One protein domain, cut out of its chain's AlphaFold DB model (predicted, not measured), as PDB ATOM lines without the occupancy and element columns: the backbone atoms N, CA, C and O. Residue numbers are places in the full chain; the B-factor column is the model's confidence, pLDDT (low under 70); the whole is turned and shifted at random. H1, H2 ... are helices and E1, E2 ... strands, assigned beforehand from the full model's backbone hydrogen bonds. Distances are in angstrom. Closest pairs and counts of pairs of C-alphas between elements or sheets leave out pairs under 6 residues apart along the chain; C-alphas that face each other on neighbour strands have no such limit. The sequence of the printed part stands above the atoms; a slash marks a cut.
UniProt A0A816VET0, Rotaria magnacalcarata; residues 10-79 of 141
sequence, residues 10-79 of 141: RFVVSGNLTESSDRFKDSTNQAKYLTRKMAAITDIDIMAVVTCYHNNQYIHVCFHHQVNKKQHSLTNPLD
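This is residues 10 to 79 of the 141 residues of a protein of Rotaria magnacalcarata (UniProt A0A816VET0). Helix H1 and a row of three strands, E1, E2 and E5, open as a V from the end of H1, and the E3-E4 hairpin prolongs the strand arm as E2 runs on into E3. The 70 printed residues, mixed in class, run E1, H1, E2, E3, E4, E5; sheet E1, E2, E5 is parallel, E3, E4 antiparallel. The whole is compact, radius of gyration of the C-alphas 12.5 A, but flat, spanning 39 by 32 by 16 A.

E1, residues 11 to 14, begins at C-alpha (147.961, 95.573, 112.335). H1 is residues 24 to 39, 22.1 A; E2 44 to 47; E3 49 to 54, 14.1 A; E4 57 to 61, 11.5 A. E5, 71 to 74, ends at C-alpha (141.001, 99.645, 121.537).

Within hydrogen-bond range are N 13 and O 45 for E1 and E2, 2.8 A, N 46 and O 72 for E2 and E5, 2.8 A, and N 61 and O 49 for E3 and E4, 3.0 A. E1, H1, E2 form a strand-helix-strand unit, two parallel neighbour strands with a helix between, its crossover right-handed. H1 is on the sheet but only grazes it, with residues 35 to 39; the C-alphas of Met 38 and Ile 44, the closest of H1 and E2, are 6.8 A apart. In H1 every O i to N i+4 pair is within hydrogen-bond range. H1 and E3 are apart.

The C-alphas farthest apart, Ile 41 and Asn 55, are 39.7 A apart. The printed part has no cut and no long link; pLDDT is under 70 at residues 18 to 25 and 50 to 66.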
ATOM      1  N   ARG A  10     146.877  91.025 110.922       87.75
ATOM      2  CA  ARG A  10     146.427  92.130 111.778       87.75
ATOM      3  C   ARG A  10     147.512  93.188 111.941       87.75
ATOM      4  O   ARG A  10     148.677  92.845 112.134       87.75
ATOM      5  N   PHE A  11     147.115  94.458 111.912       90.12
ATOM      6  CA  PHE A  11     147.961  95.573 112.335       90.12
ATOM      7  C   PHE A  11     147.510  96.066 113.705       90.12
ATOM      8  O   PHE A  11     146.341  96.393 113.876       90.12
ATOM      9  N   VAL A  12     148.437  96.158 114.658       89.50
ATOM     10  CA  VAL A  12     148.193  96.788 115.961       89.50
ATOM     11  C   VAL A  12     149.068  98.027 116.064       89.50
ATOM     12  O   VAL A  12     150.282  97.950 115.878       89.50
ATOM     13  N   VAL A  13     148.453  99.172 116.347       88.12
ATOM     14  CA  VAL A  13     149.145 100.445 116.542       88.12
ATOM     15  C   VAL A  13     149.051 100.851 118.006       88.12
ATOM     16  O   VAL A  13     147.985 101.221 118.500       88.12
ATOM     17  N   SER A  14     150.185 100.796 118.700       85.50
ATOM     18  CA  SER A  14     150.307 101.063 120.132       85.50
ATOM     19  C   SER A  14     150.498 102.557 120.423       85.50
ATOM     20  O   SER A  14     151.569 102.990 120.841       85.50
ATOM     21  N   GLY A  15     149.448 103.352 120.217       79.38
ATOM     22  CA  GLY A  15     149.421 104.764 120.602       79.38
ATOM     23  C   GLY A  15     150.314 105.710 119.782       79.38
ATOM     24  O   GLY A  15     150.812 105.362 118.716       79.38
ATOM     25  N   ASN A  16     150.433 106.953 120.265       75.44
ATOM     26  CA  ASN A  16     151.234 108.072 119.736       75.44
ATOM     27  C   ASN A  16     151.142 108.300 118.214       75.44
ATOM     28  O   ASN A  16     152.098 108.711 117.565       75.44
ATOM     29  N   LEU A  17     149.953 108.091 117.642       71.56
ATOM     30  CA  LEU A  17     149.685 108.266 116.210       71.56
ATOM     31  C   LEU A  17     149.854 109.701 115.690       71.56
ATOM     32  O   LEU A  17     149.976 109.906 114.484       71.56
ATOM     33  N   THR A  18     149.783 110.696 116.571       67.38
ATOM     34  CA  THR A  18     149.844 112.114 116.211       67.38
ATOM     35  C   THR A  18     150.752 112.840 117.182       67.38
ATOM     36  O   THR A  18     150.545 112.757 118.390       67.38
ATOM     37  N   GLU A  19     151.716 113.591 116.658       64.50
ATOM     38  CA  GLU A  19     152.525 114.496 117.472       64.50
ATOM     39  C   GLU A  19     151.688 115.681 117.971       64.50
ATOM     40  O   GLU A  19     150.852 116.217 117.238       64.50
ATOM     41  N   SER A  20     151.952 116.121 119.201       59.41
ATOM     42  CA  SER A  20     151.300 117.260 119.863       59.41
ATOM     43  C   SER A  20     151.879 118.629 119.464       59.41
ATOM     44  O   SER A  20     151.738 119.593 120.210       59.41
ATOM     45  N   SER A  21     152.571 118.724 118.326       56.31
ATOM     46  CA  SER A  21     153.216 119.957 117.858       56.31
ATOM     47  C   SER A  21     152.249 120.870 117.085       56.31
ATOM     48  O   SER A  21     151.165 120.446 116.675       56.31
ATOM     49  N   ASP A  22     152.664 122.116 116.814       57.03
ATOM     50  CA  ASP A  22     151.917 123.130 116.037       57.03
ATOM     51  C   ASP A  22     151.438 122.641 114.648       57.03
ATOM     52  O   ASP A  22     150.558 123.239 114.027       57.03
ATOM     53  N   ARG A  23     151.973 121.508 114.167       60.41
ATOM     54  CA  ARG A  23     151.596 120.804 112.927       60.41
ATOM     55  C   ARG A  23     150.541 119.707 113.127       60.41
ATOM     56  O   ARG A  23     150.445 118.779 112.324       60.41
ATOM     57  N   PHE A  24     149.715 119.803 114.166       63.69
ATOM     58  CA  PHE A  24     148.684 118.811 114.498       63.69
ATOM     59  C   PHE A  24     147.759 118.438 113.316       63.69
ATOM     60  O   PHE A  24     147.357 117.286 113.144       63.69
ATOM     61  N   LYS A  25     147.421 119.399 112.446       68.69
ATOM     62  CA  LYS A  25     146.588 119.131 111.257       68.69
ATOM     63  C   LYS A  25     147.299 118.260 110.215       68.69
ATOM     64  O   LYS A  25     146.658 117.417 109.592       68.69
ATOM     65  N   ASP A  26     148.605 118.423 110.049       74.62
ATOM     66  CA  ASP A  26     149.376 117.647 109.078       74.62
ATOM     67  C   ASP A  26     149.629 116.229 109.596       74.62
ATOM     68  O   ASP A  26     149.410 115.257 108.867       74.62
ATOM     69  N   SER A  27     149.976 116.096 110.882       72.69
ATOM     70  CA  SER A  27     150.192 114.793 111.524       72.69
ATOM     71  C   SER A  27     148.912 113.952 111.545       72.69
ATOM     72  O   SER A  27     148.934 112.766 111.208       72.69
ATOM     73  N   THR A  28     147.760 114.565 111.833       76.12
ATOM     74  CA  THR A  28     146.460 113.876 111.774       76.12
ATOM     75  C   THR A  28     146.104 113.427 110.357       76.12
ATOM     76  O   THR A  28     145.598 112.317 110.179       76.12
ATOM     77  N   ASN A  29     146.382 114.235 109.331       80.25
ATOM     78  CA  ASN A  29     146.149 113.848 107.938       80.25
ATOM     79  C   ASN A  29     147.063 112.697 107.500       80.25
ATOM     80  O   ASN A  29     146.592 111.753 106.858       80.25
ATOM     81  N   GLN A  30     148.335 112.728 107.894       82.25
ATOM     82  CA  GLN A  30     149.283 111.648 107.632       82.25
ATOM     83  C   GLN A  30     148.862 110.346 108.329       82.25
ATOM     84  O   GLN A  30     148.816 109.295 107.686       82.25
ATOM     85  N   ALA A  31     148.465 110.411 109.602       80.50
ATOM     86  CA  ALA A  31     147.965 109.256 110.343       80.50
ATOM     87  C   ALA A  31     146.718 108.652 109.677       80.50
ATOM     88  O   ALA A  31     146.629 107.435 109.504       80.50
ATOM     89  N   LYS A  32     145.772 109.491 109.225       82.31
ATOM     90  CA  LYS A  32     144.575 109.036 108.491       82.31
ATOM     91  C   LYS A  32     144.953 108.354 107.179       82.31
ATOM     92  O   LYS A  32     144.366 107.335 106.819       82.31
ATOM     93  N   TYR A  33     145.922 108.911 106.458       85.31
ATOM     94  CA  TYR A  33     146.400 108.350 105.199       85.31
ATOM     95  C   TYR A  33     147.030 106.964 105.384       85.31
ATOM     96  O   TYR A  33     146.674 106.030 104.663       85.31
ATOM     97  N   LEU A  34     147.912 106.810 106.374       84.56
ATOM     98  CA  LEU A  34     148.547 105.527 106.690       84.56
ATOM     99  C   LEU A  34     147.520 104.494 107.163       84.56
ATOM    100  O   LEU A  34     147.498 103.378 106.643       84.56
ATOM    101  N   THR A  35     146.606 104.896 108.047       84.62
ATOM    102  CA  THR A  35     145.523 104.033 108.548       84.62
ATOM    103  C   THR A  35     144.648 103.524 107.404       84.62
ATOM    104  O   THR A  35     144.356 102.335 107.336       84.62
ATOM    105  N   ARG A  36     144.288 104.384 106.438       86.19
ATOM    106  CA  ARG A  36     143.532 103.968 105.240       86.19
ATOM    107  C   ARG A  36     144.288 102.950 104.392       86.19
ATOM    108  O   ARG A  36     143.675 102.000 103.916       86.19
ATOM    109  N   LYS A  37     145.592 103.154 104.188       87.81
ATOM    110  CA  LYS A  37     146.429 102.231 103.409       87.81
ATOM    111  C   LYS A  37     146.549 100.864 104.075       87.81
ATOM    112  O   LYS A  37     146.441  99.857 103.387       87.81
ATOM    113  N   MET A  38     146.732 100.825 105.392       87.25
ATOM    114  CA  MET A  38     146.800  99.573 106.154       87.25
ATOM    115  C   MET A  38     145.443  98.862 106.186       87.25
ATOM    116  O   MET A  38     145.378  97.672 105.891       87.25
ATOM    117  N   ALA A  39     144.357  99.613 106.405       86.62
ATOM    118  CA  ALA A  39     142.986  99.099 106.389       86.62
ATOM    119  C   ALA A  39     142.555  98.532 105.021       86.62
ATOM    120  O   ALA A  39     141.593  97.768 104.932       86.62
ATOM    121  N   ALA A  40     143.238  98.903 103.932       86.94
ATOM    122  CA  ALA A  40     143.013  98.296 102.622       86.94
ATOM    123  C   ALA A  40     143.537  96.849 102.546       86.94
ATOM    124  O   ALA A  40     143.019  96.068 101.751       86.94
ATOM    125  N   ILE A  41     144.528  96.495 103.374       86.19
ATOM    126  CA  ILE A  41     145.165  95.172 103.411       86.19
ATOM    127  C   ILE A  41     144.461  94.278 104.437       86.19
ATOM    128  O   ILE A  41     143.944  93.226 104.075       86.19
ATOM    129  N   THR A  42     144.395  94.705 105.701       88.81
ATOM    130  CA  THR A  42     143.757  93.949 106.791       88.81
ATOM    131  C   THR A  42     143.197  94.885 107.864       88.81
ATOM    132  O   THR A  42     143.336  96.104 107.757       88.81
ATOM    133  N   ASP A  43     142.541  94.328 108.875       88.25
ATOM    134  CA  ASP A  43     142.026  95.073 110.017       88.25
ATOM    135  C   ASP A  43     143.159  95.746 110.803       88.25
ATOM    136  O   ASP A  43     144.254  95.193 110.985       88.25
ATOM    137  N   ILE A  44     142.879  96.972 111.246       89.12
ATOM    138  CA  ILE A  44     143.801  97.800 112.014       89.12
ATOM    139  C   ILE A  44     143.201  98.140 113.373       89.12
ATOM    140  O   ILE A  44     142.161  98.790 113.486       89.12
ATOM    141  N   ASP A  45     143.916  97.733 114.405       88.75
ATOM    142  CA  ASP A  45     143.572  97.937 115.796       88.75
ATOM    143  C   ASP A  45     144.448  99.063 116.356       88.75
ATOM    144  O   ASP A  45     145.675  98.982 116.354       88.75
ATOM    145  N   ILE A  46     143.828 100.147 116.812       86.00
ATOM    146  CA  ILE A  46     144.515 101.337 117.320       86.00
ATOM    147  C   ILE A  46     144.279 101.433 118.823       86.00
ATOM    148  O   ILE A  46     143.151 101.666 119.258       86.00
ATOM    149  N   MET A  47     145.342 101.301 119.610       85.00
ATOM    150  CA  MET A  47     145.292 101.440 121.065       85.00
ATOM    151  C   MET A  47     145.255 102.913 121.475       85.00
ATOM    152  O   MET A  47     145.985 103.749 120.930       85.00
ATOM    153  N   ALA A  48     144.417 103.225 122.463       74.69
ATOM    154  CA  ALA A  48     144.311 104.562 123.029       74.69
ATOM    155  C   ALA A  48     145.577 104.978 123.799       74.69
ATOM    156  O   ALA A  48     146.165 104.206 124.555       74.69
ATOM    157  N   VAL A  49     145.936 106.254 123.703       70.94
ATOM    158  CA  VAL A  49     146.878 106.891 124.633       70.94
ATOM    159  C   VAL A  49     146.039 107.610 125.678       70.94
ATOM    160  O   VAL A  49     145.082 108.298 125.336       70.94
ATOM    161  N   VAL A  50     146.372 107.479 126.958       65.25
ATOM    162  CA  VAL A  50     145.844 108.404 127.967       65.25
ATOM    163  C   VAL A  50     146.795 109.592 127.986       65.25
ATOM    164  O   VAL A  50     147.947 109.428 128.379       65.25
ATOM    165  N   THR A  51     146.367 110.762 127.506       50.97
ATOM    166  CA  THR A  51     147.245 111.948 127.490       50.97
ATOM    167  C   THR A  51     147.033 112.882 128.670       50.97
ATOM    168  O   THR A  51     147.899 113.713 128.911       50.97
ATOM    169  N   CYS A  52     145.929 112.802 129.417       48.41
ATOM    170  CA  CYS A  52     145.738 113.690 130.565       48.41
ATOM    171  C   CYS A  52     144.500 113.353 131.405       48.41
ATOM    172  O   CYS A  52     143.438 113.000 130.890       48.41
ATOM    173  N   TYR A  53     144.647 113.559 132.714       45.91
ATOM    174  CA  TYR A  53     143.556 113.880 133.627       45.91
ATOM    175  C   TYR A  53     143.363 115.400 133.569       45.91
ATOM    176  O   TYR A  53     144.175 116.154 134.103       45.91
ATOM    177  N   HIS A  54     142.342 115.875 132.859       40.69
ATOM    178  CA  HIS A  54     142.002 117.301 132.808       40.69
ATOM    179  C   HIS A  54     140.557 117.463 133.289       40.69
ATOM    180  O   HIS A  54     139.681 116.715 132.866       40.69
ATOM    181  N   ASN A  55     140.305 118.407 134.202       39.09
ATOM    182  CA  ASN A  55     138.982 118.667 134.796       39.09
ATOM    183  C   ASN A  55     138.299 117.445 135.442       39.09
ATOM    184  O   ASN A  55     137.103 117.229 135.257       39.09
ATOM    185  N   ASN A  56     139.039 116.639 136.208       48.16
ATOM    186  CA  ASN A  56     138.517 115.429 136.856       48.16
ATOM    187  C   ASN A  56     137.928 114.371 135.904       48.16
ATOM    188  O   ASN A  56     137.097 113.559 136.310       48.16
ATOM    189  N   GLN A  57     138.357 114.359 134.640       45.62
ATOM    190  CA  GLN A  57     137.943 113.365 133.653       45.62
ATOM    191  C   GLN A  57     139.165 112.723 132.996       45.62
ATOM    192  O   GLN A  57     140.117 113.403 132.606       45.62
ATOM    193  N   TYR A  58     139.125 111.396 132.861       49.25
ATOM    194  CA  TYR A  58     140.095 110.657 132.059       49.25
ATOM    195  C   TYR A  58     139.803 110.934 130.600       49.25
ATOM    196  O   TYR A  58     138.792 110.480 130.059       49.25
ATOM    197  N   ILE A  59     140.696 111.675 129.953       44.88
ATOM    198  CA  ILE A  59     140.627 111.825 128.512       44.88
ATOM    199  C   ILE A  59     141.283 110.575 127.926       44.88
ATOM    200  O   ILE A  59     142.502 110.499 127.761       44.88
ATOM    201  N   HIS A  60     140.460 109.564 127.640       50.06
ATOM    202  CA  HIS A  60     140.842 108.492 126.728       50.06
ATOM    203  C   HIS A  60     141.044 109.125 125.354       50.06
ATOM    204  O   HIS A  60     140.088 109.373 124.616       50.06
ATOM    205  N   VAL A  61     142.292 109.434 125.013       45.88
ATOM    206  CA  VAL A  61     142.627 109.961 123.699       45.88
ATOM    207  C   VAL A  61     142.643 108.803 122.708       45.88
ATOM    208  O   VAL A  61     143.664 108.212 122.365       45.88
ATOM    209  N   CYS A  62     141.454 108.506 122.194       50.03
ATOM    210  CA  CYS A  62     141.293 108.065 120.818       50.03
ATOM    211  C   CYS A  62     140.954 109.296 119.969       50.03
ATOM    212  O   CYS A  62     139.815 109.490 119.560       50.03
ATOM    213  N   PHE A  63     141.941 110.151 119.668       51.12
ATOM    214  CA  PHE A  63     141.722 111.273 118.734       51.12
ATOM    215  C   PHE A  63     141.604 110.829 117.266       51.12
ATOM    216  O   PHE A  63     141.413 111.659 116.375       51.12
ATOM    217  N   HIS A  64     141.660 109.526 116.984       59.00
ATOM    218  CA  HIS A  64     141.447 109.024 115.637       59.00
ATOM    219  C   HIS A  64     139.972 108.687 115.411       59.00
ATOM    220  O   HIS A  64     139.536 107.567 115.663       59.00
ATOM    221  N   HIS A  65     139.209 109.663 114.907       62.84
ATOM    222  CA  HIS A  65     137.890 109.398 114.323       62.84
ATOM    223  C   HIS A  65     137.992 108.205 113.375       62.84
ATOM    224  O   HIS A  65     138.897 108.184 112.540       62.84
ATOM    225  N   GLN A  66     137.084 107.235 113.500       66.19
ATOM    226  CA  GLN A  66     137.065 106.075 112.617       66.19
ATOM    227  C   GLN A  66     137.037 106.528 111.159       66.19
ATOM    228  O   GLN A  66     136.115 107.206 110.706       66.19
ATOM    229  N   VAL A  67     138.086 106.165 110.428       72.62
ATOM    230  CA  VAL A  67     138.245 106.518 109.016       72.62
ATOM    231  C   VAL A  67     137.748 105.388 108.115       72.62
ATOM    232  O   VAL A  67     137.432 105.615 106.948       72.62
ATOM    233  N   ASN A  68     137.696 104.168 108.649       76.25
ATOM    234  CA  ASN A  68     137.321 102.952 107.944       76.25
ATOM    235  C   ASN A  68     136.569 102.009 108.900       76.25
ATOM    236  O   ASN A  68     136.833 102.011 110.097       76.25
ATOM    237  N   LYS A  69     135.668 101.176 108.369       82.25
ATOM    238  CA  LYS A  69     134.978 100.117 109.125       82.25
ATOM    239  C   LYS A  69     135.930  99.043 109.663       82.25
ATOM    240  O   LYS A  69     135.626  98.445 110.679       82.25
ATOM    241  N   LYS A  70     137.065  98.829 108.991       85.75
ATOM    242  CA  LYS A  70     138.139  97.903 109.396       85.75
ATOM    243  C   LYS A  70     139.101  98.485 110.442       85.75
ATOM    244  O   LYS A  70     140.173  97.937 110.675       85.75
ATOM    245  N   GLN A  71     138.779  99.661 110.985       85.69
ATOM    246  CA  GLN A  71     139.568 100.317 112.018       85.69
ATOM    247  C   GLN A  71     138.856 100.175 113.358       85.69
ATOM    248  O   GLN A  71     137.746 100.689 113.536       85.69
ATOM    249  N   HIS A  72     139.524  99.561 114.324       85.56
ATOM    250  CA  HIS A  72     139.012  99.426 115.678       85.56
ATOM    251  C   HIS A  72     139.815 100.298 116.632       85.56
ATOM    252  O   HIS A  72     141.038 100.384 116.558       85.56
ATOM    253  N   SER A  73     139.108 100.975 117.528       83.50
ATOM    254  CA  SER A  73     139.707 101.738 118.616       83.50
ATOM    255  C   SER A  73     139.665 100.876 119.868       83.50
ATOM    256  O   SER A  73     138.582 100.483 120.298       83.50
ATOM    257  N   LEU A  74     140.834 100.560 120.415       84.06
ATOM    258  CA  LEU A  74     141.001  99.645 121.537       84.06
ATOM    259  C   LEU A  74     141.483 100.371 122.795       84.06
ATOM    260  O   LEU A  74     142.007 101.488 122.745       84.06
ATOM    261  N   THR A  75     141.301  99.712 123.936       81.94
ATOM    262  CA  THR A  75     141.774 100.186 125.237       81.94
ATOM    263  C   THR A  75     143.297 100.117 125.345       81.94
ATOM    264  O   THR A  75     143.985  99.512 124.523       81.94
ATOM    265  N   ASN A  76     143.821 100.755 126.388       82.94
ATOM    266  CA  ASN A  76     145.195 100.591 126.835       82.94
ATOM    267  C   ASN A  76     145.173 100.369 128.357       82.94
ATOM    268  O   ASN A  76     144.624 101.225 129.061       82.94
ATOM    269  N   PRO A  77     145.735  99.258 128.863       87.06
ATOM    270  CA  PRO A  77     146.385  98.166 128.124       87.06
ATOM    271  C   PRO A  77     145.454  97.393 127.186       87.06
ATOM    272  O   PRO A  77     144.226  97.480 127.284       87.06
ATOM    273  N   LEU A  78     146.070  96.667 126.259       88.00
ATOM    274  CA  LEU A  78     145.404  95.756 125.341       88.00
ATOM    275  C   LEU A  78     145.848  94.329 125.642       88.00
ATOM    276  O   LEU A  78     147.044  94.042 125.616       88.00
ATOM    277  N   ASP A  79     144.868  93.462 125.859       90.06
ATOM    278  CA  ASP A  79     145.048  92.030 126.043       90.06
ATOM    279  C   ASP A  79     144.192  91.264 125.022       90.06
ATOM    280  O   ASP A  79     142.999  91.553 124.874       90.06
TER     281      ASP A  79